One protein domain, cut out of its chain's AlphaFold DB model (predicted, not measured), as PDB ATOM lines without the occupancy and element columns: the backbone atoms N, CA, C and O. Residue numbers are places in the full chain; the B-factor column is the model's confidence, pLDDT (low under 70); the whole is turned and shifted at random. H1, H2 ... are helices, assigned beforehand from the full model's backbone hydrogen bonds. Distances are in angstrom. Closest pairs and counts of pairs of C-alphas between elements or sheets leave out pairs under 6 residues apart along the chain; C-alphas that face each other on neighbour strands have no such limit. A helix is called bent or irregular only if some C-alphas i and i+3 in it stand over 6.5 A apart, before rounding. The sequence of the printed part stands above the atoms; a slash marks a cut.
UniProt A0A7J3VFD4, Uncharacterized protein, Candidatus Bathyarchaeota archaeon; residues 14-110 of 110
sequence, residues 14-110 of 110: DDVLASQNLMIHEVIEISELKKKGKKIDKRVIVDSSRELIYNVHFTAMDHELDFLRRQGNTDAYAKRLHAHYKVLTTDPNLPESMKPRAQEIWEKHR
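Overview. This is residues 14 to 110 of the 110 residues of an uncharacterized protein of Candidatus Bathyarchaeota archaeon (UniProt A0A7J3VFD4). The long helix H3 runs through the middle of five helices: on one side H4 and H5 join it in an up-and-down bundle of three, each running against the one before, and on the other side H2 packs on H3 at a slant. The short H1 makes a corner at the beginning of H2, and a long loop, residues 36 to 49, leads from H2 to H3. The printed part has 97 residues, with helices H1 to H5 in chain order and no named strand; its class is all helix. It is compact, with a radius of gyration of the C-alphas of 13.4 A and spans of 36 by 31 by 20 A.

Arrangement. Start at the hub, H3, residues 50 to 70. H2, residues 20 to 35, touches it, closest at the C-alphas of His 25 and Ala 60, 4.8 A apart; this hairpin runs opposite ways at a tilt of 38 degrees, only just steep. H4, residues 74 to 90, forms a hairpin with H3 at a shallow tilt of 22 degrees, and residues 61 to 69 of H3 alone touch it, closest at C-alphas 68 and 77, 5.6 A. H5, residues 96 to 109, touches H3 the same way at a shallow 2 degrees, closest at C-alphas 62 and 105, 6.4 A. H4 and H5 also form a hairpin, closest at C-alphas 88 and 102, 5.9 A. H2 is apart from both H4 and H5. H1, residues 14 to 18, touches H2 only at the corner, closest at C-alphas 16 and 22, 5.1 A. Every O i to N i+4 pair is within hydrogen-bond range in H1 to H4, but 8 of 10 in H5.

Along the chain. Find C-alpha 50 at (-39.447, 24.431, -7.374); from there H3 runs 30.0 A to C-alpha 70. H1 begins at C-alpha 14, (-31.905, 34.361, -30.622). H2 is 22.3 A long and H4 23.8 A. H5 runs 21.0 A to C-alpha 109 at (-57.055, 34.531, -19.362); it is irregular, with C-alphas 97 and 100 at 7.0 A.

Size, cuts and confidence. The C-alphas farthest apart are those of Asp 47 and Gly 72, 37.4 A. The printed part has no cut; the link from H2 to H3 is long, the other three are tight. No printed residue is under 70 in pLDDT.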
ATOM      1  N   ASP A  14     -31.383  33.847 -29.357       95.12
ATOM      2  CA  ASP A  14     -31.905  34.361 -30.622       95.12
ATOM      3  C   ASP A  14     -33.436  34.273 -30.664       95.12
ATOM      4  O   ASP A  14     -34.084  35.236 -31.073       95.12
ATOM      5  N   ASP A  15     -34.024  33.185 -30.145       94.00
ATOM      6  CA  ASP A  15     -35.482  33.057 -29.991       94.00
ATOM      7  C   ASP A  15     -36.048  34.177 -29.110       94.00
ATOM      8  O   ASP A  15     -37.062  34.795 -29.444       94.00
ATOM      9  N   VAL A  16     -35.363  34.463 -27.996       94.94
ATOM     10  CA  VAL A  16     -35.745  35.531 -27.067       94.94
ATOM     11  C   VAL A  16     -35.678  36.882 -27.770       94.94
ATOM     12  O   VAL A  16     -36.666  37.604 -27.775       94.94
ATOM     13  N   LEU A  17     -34.563  37.223 -28.420       96.00
ATOM     14  CA  LEU A  17     -34.392  38.524 -29.081       96.00
ATOM     15  C   LEU A  17     -35.328  38.728 -30.283       96.00
ATOM     16  O   LEU A  17     -35.706  39.862 -30.578       96.00
ATOM     17  N   ALA A  18     -35.730  37.651 -30.961       95.44
ATOM     18  CA  ALA A  18     -36.665  37.702 -32.081       95.44
ATOM     19  C   ALA A  18     -38.133  37.901 -31.652       95.44
ATOM     20  O   ALA A  18     -38.982  38.204 -32.493       95.44
ATOM     21  N   SER A  19     -38.454  37.741 -30.364       94.19
ATOM     22  CA  SER A  19     -39.828  37.695 -29.868       94.19
ATOM     23  C   SER A  19     -40.042  38.627 -28.680       94.19
ATOM     24  O   SER A  19     -39.568  38.389 -27.572       94.19
ATOM     25  N   GLN A  20     -40.837  39.685 -28.874       94.75
ATOM     26  CA  GLN A  20     -41.130  40.645 -27.803       94.75
ATOM     27  C   GLN A  20     -41.789  39.999 -26.581       94.75
ATOM     28  O   GLN A  20     -41.462  40.365 -25.454       94.75
ATOM     29  N   ASN A  21     -42.691  39.033 -26.775       95.06
ATOM     30  CA  ASN A  21     -43.336  38.352 -25.657       95.06
ATOM     31  C   ASN A  21     -42.366  37.418 -24.915       95.06
ATOM     32  O   ASN A  21     -42.417  37.386 -23.687       95.06
ATOM     33  N   LEU A  22     -41.432  36.752 -25.610       94.94
ATOM     34  CA  LEU A  22     -40.374  35.988 -24.936       94.94
ATOM     35  C   LEU A  22     -39.402  36.912 -24.193       94.94
ATOM     36  O   LEU A  22     -39.080  36.636 -23.045       94.94
ATOM     37  N   MET A  23     -39.004  38.054 -24.772       96.88
ATOM     38  CA  MET A  23     -38.194  39.042 -24.041       96.88
ATOM     39  C   MET A  23     -38.876  39.495 -22.750       96.88
ATOM     40  O   MET A  23     -38.231  39.561 -21.708       96.88
ATOM     41  N   ILE A  24     -40.174  39.802 -22.809       97.19
ATOM     42  CA  ILE A  24     -40.948  40.191 -21.626       97.19
ATOM     43  C   ILE A  24     -40.944  39.063 -20.594       97.19
ATOM     44  O   ILE A  24     -40.706  39.336 -19.418       97.19
ATOM     45  N   HIS A  25     -41.160  37.822 -21.032       97.31
ATOM     46  CA  HIS A  25     -41.153  36.650 -20.165       97.31
ATOM     47  C   HIS A  25     -39.826  36.532 -19.400       97.31
ATOM     48  O   HIS A  25     -39.797  36.657 -18.176       97.31
ATOM     49  N   GLU A  26     -38.715  36.413 -20.126       96.56
ATOM     50  CA  GLU A  26     -37.385  36.187 -19.549       96.56
ATOM     51  C   GLU A  26     -36.921  37.351 -18.658       96.56
ATOM     52  O   GLU A  26     -36.339  37.156 -17.587       96.56
ATOM     53  N   VAL A  27     -37.198  38.595 -19.065       97.62
ATOM     54  CA  VAL A  27     -36.824  39.780 -18.276       97.62
ATOM     55  C   VAL A  27     -37.580  39.812 -16.952       97.62
ATOM     56  O   VAL A  27     -36.995  40.175 -15.924       97.62
ATOM     57  N   ILE A  28     -38.861  39.437 -16.948       98.44
ATOM     58  CA  ILE A  28     -39.650  39.364 -15.719       98.44
ATOM     59  C   ILE A  28     -39.139  38.237 -14.831       98.44
ATOM     60  O   ILE A  28     -38.952  38.477 -13.638       98.44
ATOM     61  N   GLU A  29     -38.822  37.064 -15.385       97.50
ATOM     62  CA  GLU A  29     -38.285  35.958 -14.590       97.50
ATOM     63  C   GLU A  29     -36.990  36.347 -13.861       97.50
ATOM     64  O   GLU A  29     -36.883  36.232 -12.634       97.50
ATOM     65  N   ILE A  30     -36.028  36.915 -14.595       96.88
ATOM     66  CA  ILE A  30     -34.764  37.406 -14.028       96.88
ATOM     67  C   ILE A  30     -35.020  38.496 -12.979       96.88
ATOM     68  O   ILE A  30     -34.349  38.538 -11.940       96.88
ATOM     69  N   SER A  31     -35.977  39.390 -13.234       98.25
ATOM     70  CA  SER A  31     -36.320  40.473 -12.309       98.25
ATOM     71  C   SER A  31     -36.905  39.940 -11.002       98.25
ATOM     72  O   SER A  31     -36.498  40.385  -9.928       98.25
ATOM     73  N   GLU A  32     -37.812  38.967 -11.064       98.44
ATOM     74  CA  GLU A  32     -38.403  38.345  -9.878       98.44
ATOM     75  C   GLU A  32     -37.373  37.530  -9.088       98.44
ATOM     76  O   GLU A  32     -37.305  37.659  -7.865       98.44
ATOM     77  N   LEU A  33     -36.495  36.775  -9.759       98.00
ATOM     78  CA  LEU A  33     -35.382  36.085  -9.094       98.00
ATOM     79  C   LEU A  33     -34.495  37.071  -8.320       98.00
ATOM     80  O   LEU A  33     -34.199  36.848  -7.141       98.00
ATOM     81  N   LYS A  34     -34.137  38.205  -8.937       97.88
ATOM     82  CA  LYS A  34     -33.367  39.267  -8.271       97.88
ATOM     83  C   LYS A  34     -34.112  39.868  -7.078       97.88
ATOM     84  O   LYS A  34     -33.505  40.037  -6.022       97.88
ATOM     85  N   LYS A  35     -35.419  40.145  -7.194       97.88
ATOM     86  CA  LYS A  35     -36.247  40.644  -6.073       97.88
ATOM     87  C   LYS A  35     -36.261  39.683  -4.884       97.88
ATOM     88  O   LYS A  35     -36.367  40.121  -3.742       97.88
ATOM     89  N   LYS A  36     -36.135  38.380  -5.138       96.75
ATOM     90  CA  LYS A  36     -36.054  37.327  -4.112       96.75
ATOM     91  C   LYS A  36     -34.626  37.076  -3.611       96.75
ATOM     92  O   LYS A  36     -34.390  36.094  -2.912       96.75
ATOM     93  N   GLY A  37     -33.674  37.946  -3.957       96.75
ATOM     94  CA  GLY A  37     -32.286  37.867  -3.505       96.75
ATOM     95  C   GLY A  37     -31.487  36.737  -4.152       96.75
ATOM     96  O   GLY A  37     -30.431  36.368  -3.638       96.75
ATOM     97  N   LYS A  38     -31.967  36.159  -5.260       97.75
ATOM     98  CA  LYS A  38     -31.225  35.125  -5.981       97.75
ATOM     99  C   LYS A  38     -30.143  35.755  -6.847       97.75
ATOM    100  O   LYS A  38     -30.381  36.708  -7.590       97.75
ATOM    101  N   LYS A  39     -28.940  35.189  -6.767       96.44
ATOM    102  CA  LYS A  39     -27.865  35.474  -7.712       96.44
ATOM    103  C   LYS A  39     -28.198  34.792  -9.036       96.44
ATOM    104  O   LYS A  39     -28.529  33.614  -9.046       96.44
ATOM    105  N   ILE A  40     -28.104  35.532 -10.136       95.75
ATOM    106  CA  ILE A  40     -28.312  34.975 -11.472       95.75
ATOM    107  C   ILE A  40     -27.004  34.335 -11.926       95.75
ATOM    108  O   ILE A  40     -26.024  35.029 -12.197       95.75
ATOM    109  N   ASP A  41     -26.990  33.011 -11.967       95.31
ATOM    110  CA  ASP A  41     -25.896  32.207 -12.492       95.31
ATOM    111  C   ASP A  41     -26.440  30.931 -13.147       95.31
ATOM    112  O   ASP A  41     -27.649  30.700 -13.186       95.31
ATOM    113  N   LYS A  42     -25.539  30.098 -13.675       94.44
ATOM    114  CA  LYS A  42     -25.900  28.888 -14.422       94.44
ATOM    115  C   LYS A  42     -26.677  27.849 -13.602       94.44
ATOM    116  O   LYS A  42     -27.182  26.917 -14.206       94.44
ATOM    117  N   ARG A  43     -26.726  27.951 -12.270       95.50
ATOM    118  CA  ARG A  43     -27.386  26.977 -11.384       95.50
ATOM    119  C   ARG A  43     -28.594  27.549 -10.650       95.50
ATOM    120  O   ARG A  43     -29.256  26.811  -9.928       95.50
ATOM    121  N   VAL A  44     -28.918  28.831 -10.843       96.00
ATOM    122  CA  VAL A  44     -29.973  29.529 -10.085       96.00
ATOM    123  C   VAL A  44     -31.317  28.791 -10.080       96.00
ATOM    124  O   VAL A  44     -32.034  28.849  -9.081       96.00
ATOM    125  N   ILE A  45     -31.640  28.082 -11.167       95.00
ATOM    126  CA  ILE A  45     -32.882  27.319 -11.321       95.00
ATOM    127  C   ILE A  45     -32.853  26.040 -10.476       95.00
ATOM    128  O   ILE A  45     -33.756  25.828  -9.671       95.00
ATOM    129  N   VAL A  46     -31.811  25.213 -10.608       95.56
ATOM    130  CA  VAL A  46     -31.692  23.937  -9.874       95.56
ATOM    131  C   VAL A  46     -31.356  24.107  -8.391       95.56
ATOM    132  O   VAL A  46     -31.742  23.268  -7.584       95.56
ATOM    133  N   ASP A  47     -30.690  25.201  -8.017       96.56
ATOM    134  CA  ASP A  47     -30.342  25.513  -6.624       96.56
ATOM    135  C   ASP A  47     -31.477  26.281  -5.893       96.56
ATOM    136  O   ASP A  47     -31.362  26.628  -4.713       96.56
ATOM    137  N   SER A  48     -32.591  26.570  -6.575       96.94
ATOM    138  CA  SER A  48     -33.797  27.176  -5.992       96.94
ATOM    139  C   SER A  48     -34.892  26.138  -5.743       96.94
ATOM    140  O   SER A  48     -34.932  25.088  -6.375       96.94
ATOM    141  N   SER A  49     -35.825  26.436  -4.829       96.88
ATOM    142  CA  SER A  49     -37.002  25.577  -4.662       96.88
ATOM    143  C   SER A  49     -37.878  25.626  -5.913       96.88
ATOM    144  O   SER A  49     -37.999  26.670  -6.563       96.88
ATOM    145  N   ARG A  50     -38.533  24.506  -6.228       96.19
ATOM    146  CA  ARG A  50     -39.447  24.431  -7.374       96.19
ATOM    147  C   ARG A  50     -40.582  25.437  -7.233       96.19
ATOM    148  O   ARG A  50     -40.904  26.113  -8.199       96.19
ATOM    149  N   GLU A  51     -41.127  25.614  -6.031       98.06
ATOM    150  CA  GLU A  51     -42.173  26.601  -5.760       98.06
ATOM    151  C   GLU A  51     -41.729  28.010  -6.146       98.06
ATOM    152  O   GLU A  51     -42.496  28.743  -6.763       98.06
ATOM    153  N   LEU A  52     -40.485  28.388  -5.832       97.69
ATOM    154  CA  LEU A  52     -39.962  29.693  -6.217       97.69
ATOM    155  C   LEU A  52     -39.879  29.823  -7.740       97.69
ATOM    156  O   LEU A  52     -40.346  30.826  -8.274       97.69
ATOM    157  N   ILE A  53     -39.309  28.830  -8.426       97.62
ATOM    158  CA  ILE A  53     -39.140  28.872  -9.884       97.62
ATOM    159  C   ILE A  53     -40.493  28.911 -10.596       97.62
ATOM    160  O   ILE A  53     -40.712  29.793 -11.418       97.62
ATOM    161  N   TYR A  54     -41.445  28.053 -10.222       97.69
ATOM    162  CA  TYR A  54     -42.795  28.105 -10.791       97.69
ATOM    163  C   TYR A  54     -43.514  29.411 -10.467       97.69
ATOM    164  O   TYR A  54     -44.209  29.958 -11.314       97.69
ATOM    165  N   ASN A  55     -43.347  29.956  -9.263       97.94
ATOM    166  CA  ASN A  55     -43.947  31.237  -8.918       97.94
ATOM    167  C   ASN A  55     -43.386  32.389  -9.772       97.94
ATOM    168  O   ASN A  55     -44.137  33.279 -10.177       97.94
ATOM    169  N   VAL A  56     -42.079  32.374 -10.039       98.06
ATOM    170  CA  VAL A  56     -41.413  33.306 -10.958       98.06
ATOM    171  C   VAL A  56     -41.963  33.131 -12.376       98.06
ATOM    172  O   VAL A  56     -42.466  34.101 -12.945       98.06
ATOM    173  N   HIS A  57     -41.978  31.898 -12.882       97.25
ATOM    174  CA  HIS A  57     -42.493  31.560 -14.207       97.25
ATOM    175  C   HIS A  57     -43.946  31.993 -14.406       97.25
ATOM    176  O   HIS A  57     -44.296  32.649 -15.381       97.25
ATOM    177  N   PHE A  58     -44.811  31.709 -13.435       98.19
ATOM    178  CA  PHE A  58     -46.211  32.117 -13.472       98.19
ATOM    179  C   PHE A  58     -46.394  33.631 -13.410       98.19
ATOM    180  O   PHE A  58     -47.328  34.155 -14.007       98.19
ATOM    181  N   THR A  59     -45.506  34.350 -12.725       98.44
ATOM    182  CA  THR A  59     -45.509  35.819 -12.774       98.44
ATOM    183  C   THR A  59     -45.170  36.310 -14.183       98.44
ATOM    184  O   THR A  59     -45.870  37.167 -14.716       98.44
ATOM    185  N   ALA A  60     -44.145  35.738 -14.818       98.12
ATOM    186  CA  ALA A  60     -43.772  36.070 -16.190       98.12
ATOM    187  C   ALA A  60     -44.870  35.717 -17.206       98.12
ATOM    188  O   ALA A  60     -45.225  36.557 -18.032       98.12
ATOM    189  N   MET A  61     -45.465  34.525 -17.098       97.81
ATOM    190  CA  MET A  61     -46.567  34.067 -17.949       97.81
ATOM    191  C   MET A  61     -47.783  34.998 -17.876       97.81
ATOM    192  O   MET A  61     -48.337  35.363 -18.910       97.81
ATOM    193  N   ASP A  62     -48.183  35.424 -16.674       98.31
ATOM    194  CA  ASP A  62     -49.330  36.322 -16.504       98.31
ATOM    195  C   ASP A  62     -49.105  37.673 -17.210       98.31
ATOM    196  O   ASP A  62     -49.949  38.150 -17.974       98.31
ATOM    197  N   HIS A  63     -47.916  38.255 -17.032       98.31
ATOM    198  CA  HIS A  63     -47.533  39.493 -17.706       98.31
ATOM    199  C   HIS A  63     -47.396  39.339 -19.226       98.31
ATOM    200  O   HIS A  63     -47.763  40.257 -19.966       98.31
ATOM    201  N   GLU A  64     -46.873  38.206 -19.696       97.94
ATOM    202  CA  GLU A  64     -46.758  37.887 -21.117       97.94
ATOM    203  C   GLU A  64     -48.140  37.814 -21.780       97.94
ATOM    204  O   GLU A  64     -48.365  38.451 -22.812       97.94
ATOM    205  N   LEU A  65     -49.085  37.096 -21.170       97.88
ATOM    206  CA  LEU A  65     -50.459  36.986 -21.660       97.88
ATOM    207  C   LEU A  65     -51.162  38.351 -21.658       97.88
ATOM    208  O   LEU A  65     -51.770  38.735 -22.660       97.88
ATOM    209  N   ASP A  66     -51.004  39.145 -20.593       97.62
ATOM    210  CA  ASP A  66     -51.529  40.515 -20.536       97.62
ATOM    211  C   ASP A  66     -50.917  41.432 -21.612       97.62
ATOM    212  O   ASP A  66     -51.586  42.332 -22.133       97.62
ATOM    213  N   PHE A  67     -49.643  41.245 -21.957       97.62
ATOM    214  CA  PHE A  67     -49.007  41.957 -23.066       97.62
ATOM    215  C   PHE A  67     -49.588  41.529 -24.418       97.62
ATOM    216  O   PHE A  67     -50.038  42.388 -25.178       97.62
ATOM    217  N   LEU A  68     -49.640  40.225 -24.697       97.19
ATOM    218  CA  LEU A  68     -50.156  39.682 -25.957       97.19
ATOM    219  C   LEU A  68     -51.613  40.086 -26.205       97.19
ATOM    220  O   LEU A  68     -51.960  40.493 -27.316       97.19
ATOM    221  N   ARG A  69     -52.441  40.069 -25.154       95.94
ATOM    222  CA  ARG A  69     -53.829  40.538 -25.201       95.94
ATOM    223  C   ARG A  69     -53.925  42.015 -25.587       95.94
ATOM    224  O   ARG A  69     -54.725  42.366 -26.447       95.94
ATOM    225  N   ARG A  70     -53.088  42.880 -25.001       96.62
ATOM    226  CA  ARG A  70     -53.051  44.322 -25.326       96.62
ATOM    227  C   ARG A  70     -52.562  44.607 -26.745       96.62
ATOM    228  O   ARG A  70     -53.010  45.577 -27.343       96.62
ATOM    229  N   GLN A  71     -51.670  43.773 -27.274       95.94
ATOM    230  CA  GLN A  71     -51.209  43.859 -28.664       95.94
ATOM    231  C   GLN A  71     -52.239  43.321 -29.672       95.94
ATOM    232  O   GLN A  71     -52.035  43.459 -30.874       95.94
ATOM    233  N   GLY A  72     -53.322  42.683 -29.211       95.31
ATOM    234  CA  GLY A  72     -54.311  42.049 -30.087       95.31
ATOM    235  C   GLY A  72     -53.773  40.831 -30.846       95.31
ATOM    236  O   GLY A  72     -54.367  40.424 -31.839       95.31
ATOM    237  N   ASN A  73     -52.655  40.240 -30.405       93.81
ATOM    238  CA  ASN A  73     -52.046  39.088 -31.067       93.81
ATOM    239  C   ASN A  73     -52.703  37.786 -30.586       93.81
ATOM    240  O   ASN A  73     -52.191  37.095 -29.701       93.81
ATOM    241  N   THR A  74     -53.870  37.481 -31.151       93.88
ATOM    242  CA  THR A  74     -54.734  36.369 -30.730       93.88
ATOM    243  C   THR A  74     -54.082  35.000 -30.890       93.88
ATOM    244  O   THR A  74     -54.257  34.143 -30.025       93.88
ATOM    245  N   ASP A  75     -53.293  34.797 -31.944       95.38
ATOM    246  CA  ASP A  75     -52.675  33.501 -32.237       95.38
ATOM    247  C   ASP A  75     -51.557  33.179 -31.243       95.38
ATOM    248  O   ASP A  75     -51.518  32.091 -30.659       95.38
ATOM    249  N   ALA A  76     -50.664  34.145 -30.992       95.06
ATOM    250  CA  ALA A  76     -49.617  33.989 -29.990       95.06
ATOM    251  C   ALA A  76     -50.216  33.836 -28.586       95.06
ATOM    252  O   ALA A  76     -49.775  32.974 -27.825       95.06
ATOM    253  N   TYR A  77     -51.253  34.618 -28.266       96.69
ATOM    254  CA  TYR A  77     -51.974  34.513 -27.001       96.69
ATOM    255  C   TYR A  77     -52.551  33.108 -26.793       96.69
ATOM    256  O   TYR A  77     -52.246  32.464 -25.791       96.69
ATOM    257  N   ALA A  78     -53.312  32.586 -27.761       96.75
ATOM    258  CA  ALA A  78     -53.914  31.258 -27.672       96.75
ATOM    259  C   ALA A  78     -52.853  30.156 -27.533       96.75
ATOM    260  O   ALA A  78     -53.001  29.246 -26.712       96.75
ATOM    261  N   LYS A  79     -51.744  30.258 -28.280       95.81
ATOM    262  CA  LYS A  79     -50.624  29.312 -28.185       95.81
ATOM    263  C   LYS A  79     -49.997  29.312 -26.789       95.81
ATOM    264  O   LYS A  79     -49.728  28.241 -26.245       95.81
ATOM    265  N   ARG A  80     -49.757  30.490 -26.206       95.88
ATOM    266  CA  ARG A  80     -49.142  30.622 -24.874       95.88
ATOM    267  C   ARG A  80     -50.087  30.198 -23.760       95.88
ATOM    268  O   ARG A  80     -49.675  29.448 -22.881       95.88
ATOM    269  N   LEU A  81     -51.363  30.556 -23.856       96.94
ATOM    270  CA  LEU A  81     -52.387  30.121 -22.912       96.94
ATOM    271  C   LEU A  81     -52.551  28.589 -22.926       96.94
ATOM    272  O   LEU A  81     -52.633  27.954 -21.874       96.94
ATOM    273  N   HIS A  82     -52.503  27.966 -24.107       96.50
ATOM    274  CA  HIS A  82     -52.496  26.507 -24.226       96.50
ATOM    275  C   HIS A  82     -51.225  25.865 -23.640       96.50
ATOM    276  O   HIS A  82     -51.307  24.817 -23.000       96.50
ATOM    277  N   ALA A  83     -50.053  26.483 -23.823       94.19
ATOM    278  CA  ALA A  83     -48.815  26.014 -23.200       94.19
ATOM    279  C   ALA A  83     -48.902  26.060 -21.664       94.19
ATOM    280  O   ALA A  83     -48.558  25.079 -21.007       94.19
ATOM    281  N   HIS A  84     -49.449  27.139 -21.097       96.44
ATOM    282  CA  HIS A  84     -49.720  27.245 -19.659       96.44
ATOM    283  C   HIS A  84     -50.683  26.154 -19.167       96.44
ATOM    284  O   HIS A  84     -50.431  25.506 -18.152       96.44
ATOM    285  N   TYR A  85     -51.748  25.870 -19.922       96.94
ATOM    286  CA  TYR A  85     -52.671  24.779 -19.594       96.94
ATOM    287  C   TYR A  85     -51.988  23.404 -19.570       96.94
ATOM    288  O   TYR A  85     -52.272  22.586 -18.692       96.94
ATOM    289  N   LYS A  86     -51.054  23.142 -20.494       95.44
ATOM    290  CA  LYS A  86     -50.244  21.914 -20.463       95.44
ATOM    291  C   LYS A  86     -49.389  21.830 -19.203       95.44
ATOM    292  O   LYS A  86     -49.345  20.760 -18.602       95.44
ATOM    293  N   VAL A  87     -48.773  22.934 -18.770       93.88
ATOM    294  CA  VAL A  87     -48.012  22.966 -17.509       93.88
ATOM    295  C   VAL A  87     -48.910  22.579 -16.333       93.88
ATOM    296  O   VAL A  87     -48.593  21.661 -15.587       93.88
ATOM    297  N   LEU A  88     -50.081  23.207 -16.221       95.31
ATOM    298  CA  LEU A  88     -51.051  22.924 -15.159       95.31
ATOM    299  C   LEU A  88     -51.505  21.452 -15.116       95.31
ATOM    300  O   LEU A  88     -51.759  20.917 -14.038       95.31
ATOM    301  N   THR A  89     -51.649  20.808 -16.276       95.06
ATOM    302  CA  THR A  89     -52.296  19.488 -16.383       95.06
ATOM    303  C   THR A  89     -51.337  18.313 -16.508       95.06
ATOM    304  O   THR A  89     -51.714  17.197 -16.154       95.06
ATOM    305  N   THR A  90     -50.126  18.532 -17.023       94.62
ATOM    306  CA  THR A  90     -49.230  17.438 -17.432       94.62
ATOM    307  C   THR A  90     -47.795  17.566 -16.940       94.62
ATOM    308  O   THR A  90     -47.058  16.592 -17.064       94.62
ATOM    309  N   ASP A  91     -47.378  18.705 -16.377       94.75
ATOM    310  CA  ASP A  91     -45.990  18.886 -15.945       94.75
ATOM    311  C   ASP A  91     -45.706  18.128 -14.631       94.75
ATOM    312  O   ASP A  91     -46.247  18.493 -13.583       94.75
ATOM    313  N   PRO A  92     -44.844  17.091 -14.644       94.38
ATOM    314  CA  PRO A  92     -44.529  16.306 -13.452       94.38
ATOM    315  C   PRO A  92     -43.675  17.071 -12.429       94.38
ATOM    316  O   PRO A  92     -43.542  16.626 -11.288       94.38
ATOM    317  N   ASN A  93     -43.067  18.193 -12.820       95.25
ATOM    318  CA  ASN A  93     -42.243  19.007 -11.933       95.25
ATOM    319  C   ASN A  93     -43.053  20.068 -11.178       95.25
ATOM    320  O   ASN A  93     -42.524  20.631 -10.215       95.25
ATOM    321  N   LEU A  94     -44.309  20.322 -11.570       96.25
ATOM    322  CA  LEU A  94     -45.174  21.317 -10.943       96.25
ATOM    323  C   LEU A  94     -45.513  20.907  -9.498       96.25
ATOM    324  O   LEU A  94     -46.193  19.900  -9.293       96.25
ATOM    325  N   PRO A  95     -45.111  21.686  -8.475       97.12
ATOM    326  CA  PRO A  95     -45.497  21.395  -7.102       97.12
ATOM    327  C   PRO A  95     -47.015  21.500  -6.913       97.12
ATOM    328  O   PRO A  95     -47.642  22.445  -7.393       97.12
ATOM    329  N   GLU A  96     -47.606  20.587  -6.136       96.94
ATOM    330  CA  GLU A  96     -49.044  20.609  -5.811       96.94
ATOM    331  C   GLU A  96     -49.488  21.948  -5.201       96.94
ATOM    332  O   GLU A  96     -50.555  22.466  -5.527       96.94
ATOM    333  N   SER A  97     -48.629  22.557  -4.378       97.25
ATOM    334  CA  SER A  97     -48.846  23.875  -3.765       97.25
ATOM    335  C   SER A  97     -48.993  25.010  -4.784       97.25
ATOM    336  O   SER A  97     -49.577  26.045  -4.467       97.25
ATOM    337  N   MET A  98     -48.499  24.822  -6.011       97.88
ATOM    338  CA  MET A  98     -48.509  25.821  -7.077       97.88
ATOM    339  C   MET A  98     -49.675  25.659  -8.058       97.88
ATOM    340  O   MET A  98     -49.959  26.594  -8.812       97.88
ATOM    341  N   LYS A  99     -50.397  24.529  -8.029       97.19
ATOM    342  CA  LYS A  99     -51.573  24.303  -8.887       97.19
ATOM    343  C   LYS A  99     -52.662  25.371  -8.738       97.19
ATOM    344  O   LYS A  99     -53.155  25.810  -9.774       97.19
ATOM    345  N   PRO A 100     -53.015  25.856  -7.527       98.00
ATOM    346  CA  PRO A 100     -54.023  26.909  -7.393       98.00
ATOM    347  C   PRO A 100     -53.650  28.187  -8.152       98.00
ATOM    348  O   PRO A 100     -54.481  28.749  -8.857       98.00
ATOM    349  N   ARG A 101     -52.379  28.605  -8.088       97.56
ATOM    350  CA  ARG A 101     -51.892  29.784  -8.819       97.56
ATOM    351  C   ARG A 101     -51.902  29.567 -10.334       97.56
ATOM    352  O   ARG A 101     -52.254  30.467 -11.089       97.56
ATOM    353  N   ALA A 102     -51.512  28.378 -10.791       97.19
ATOM    354  CA  ALA A 102     -51.584  28.031 -12.208       97.19
ATOM    355  C   ALA A 102     -53.036  28.057 -12.722       97.19
ATOM    356  O   ALA A 102     -53.299  28.593 -13.799       97.19
ATOM    357  N   GLN A 103     -53.976  27.533 -11.933       98.00
ATOM    358  CA  GLN A 103     -55.406  27.563 -12.232       98.00
ATOM    359  C   GLN A 103     -55.943  29.001 -12.300       98.00
ATOM    360  O   GLN A 103     -56.638  29.334 -13.254       98.00
ATOM    361  N   GLU A 104     -55.574  29.867 -11.354       98.06
ATOM    362  CA  GLU A 104     -55.986  31.279 -11.333       98.06
ATOM    363  C   GLU A 104     -55.592  32.019 -12.623       98.06
ATOM    364  O   GLU A 104     -56.410  32.717 -13.220       98.06
ATOM    365  N   ILE A 105     -54.358  31.823 -13.103       97.88
ATOM    366  CA  ILE A 105     -53.891  32.423 -14.365       97.88
ATOM    367  C   ILE A 105     -54.691  31.881 -15.553       97.88
ATOM    368  O   ILE A 105     -55.092  32.650 -16.426       97.88
ATOM    369  N   TRP A 106     -54.945  30.570 -15.592       97.31
ATOM    370  CA  TRP A 106     -55.757  29.972 -16.650       97.31
ATOM    371  C   TRP A 106     -57.171  30.568 -16.678       97.31
ATOM    372  O   TRP A 106     -57.662  30.921 -17.745       97.31
ATOM    373  N   GLU A 107     -57.806  30.733 -15.518       97.44
ATOM    374  CA  GLU A 107     -59.149  31.311 -15.405       97.44
ATOM    375  C   GLU A 107     -59.191  32.797 -15.765       97.44
ATOM    376  O   GLU A 107     -60.111  33.222 -16.460       97.44
ATOM    377  N   LYS A 108     -58.186  33.580 -15.354       97.31
ATOM    378  CA  LYS A 108     -58.067  35.010 -15.687       97.31
ATOM    379  C   LYS A 108     -58.014  35.262 -17.199       97.31
ATOM    380  O   LYS A 108     -58.488  36.300 -17.661       97.31
ATOM    381  N   HIS A 109     -57.387  34.353 -17.944       95.06
ATOM    382  CA  HIS A 109     -57.055  34.531 -19.362       95.06
ATOM    383  C   HIS A 109     -57.922  33.707 -20.325       95.06
ATOM    384  O   HIS A 109     -57.738  33.823 -21.540       95.06
ATOM    385  N   ARG A 110     -58.852  32.901 -19.806       84.69
ATOM    386  CA  ARG A 110     -59.809  32.101 -20.582       84.69
ATOM    387  C   ARG A 110     -60.927  32.932 -21.213       84.69
ATOM    388  O   ARG A 110     -61.384  33.909 -20.585       84.69
TER     389      ARG A 110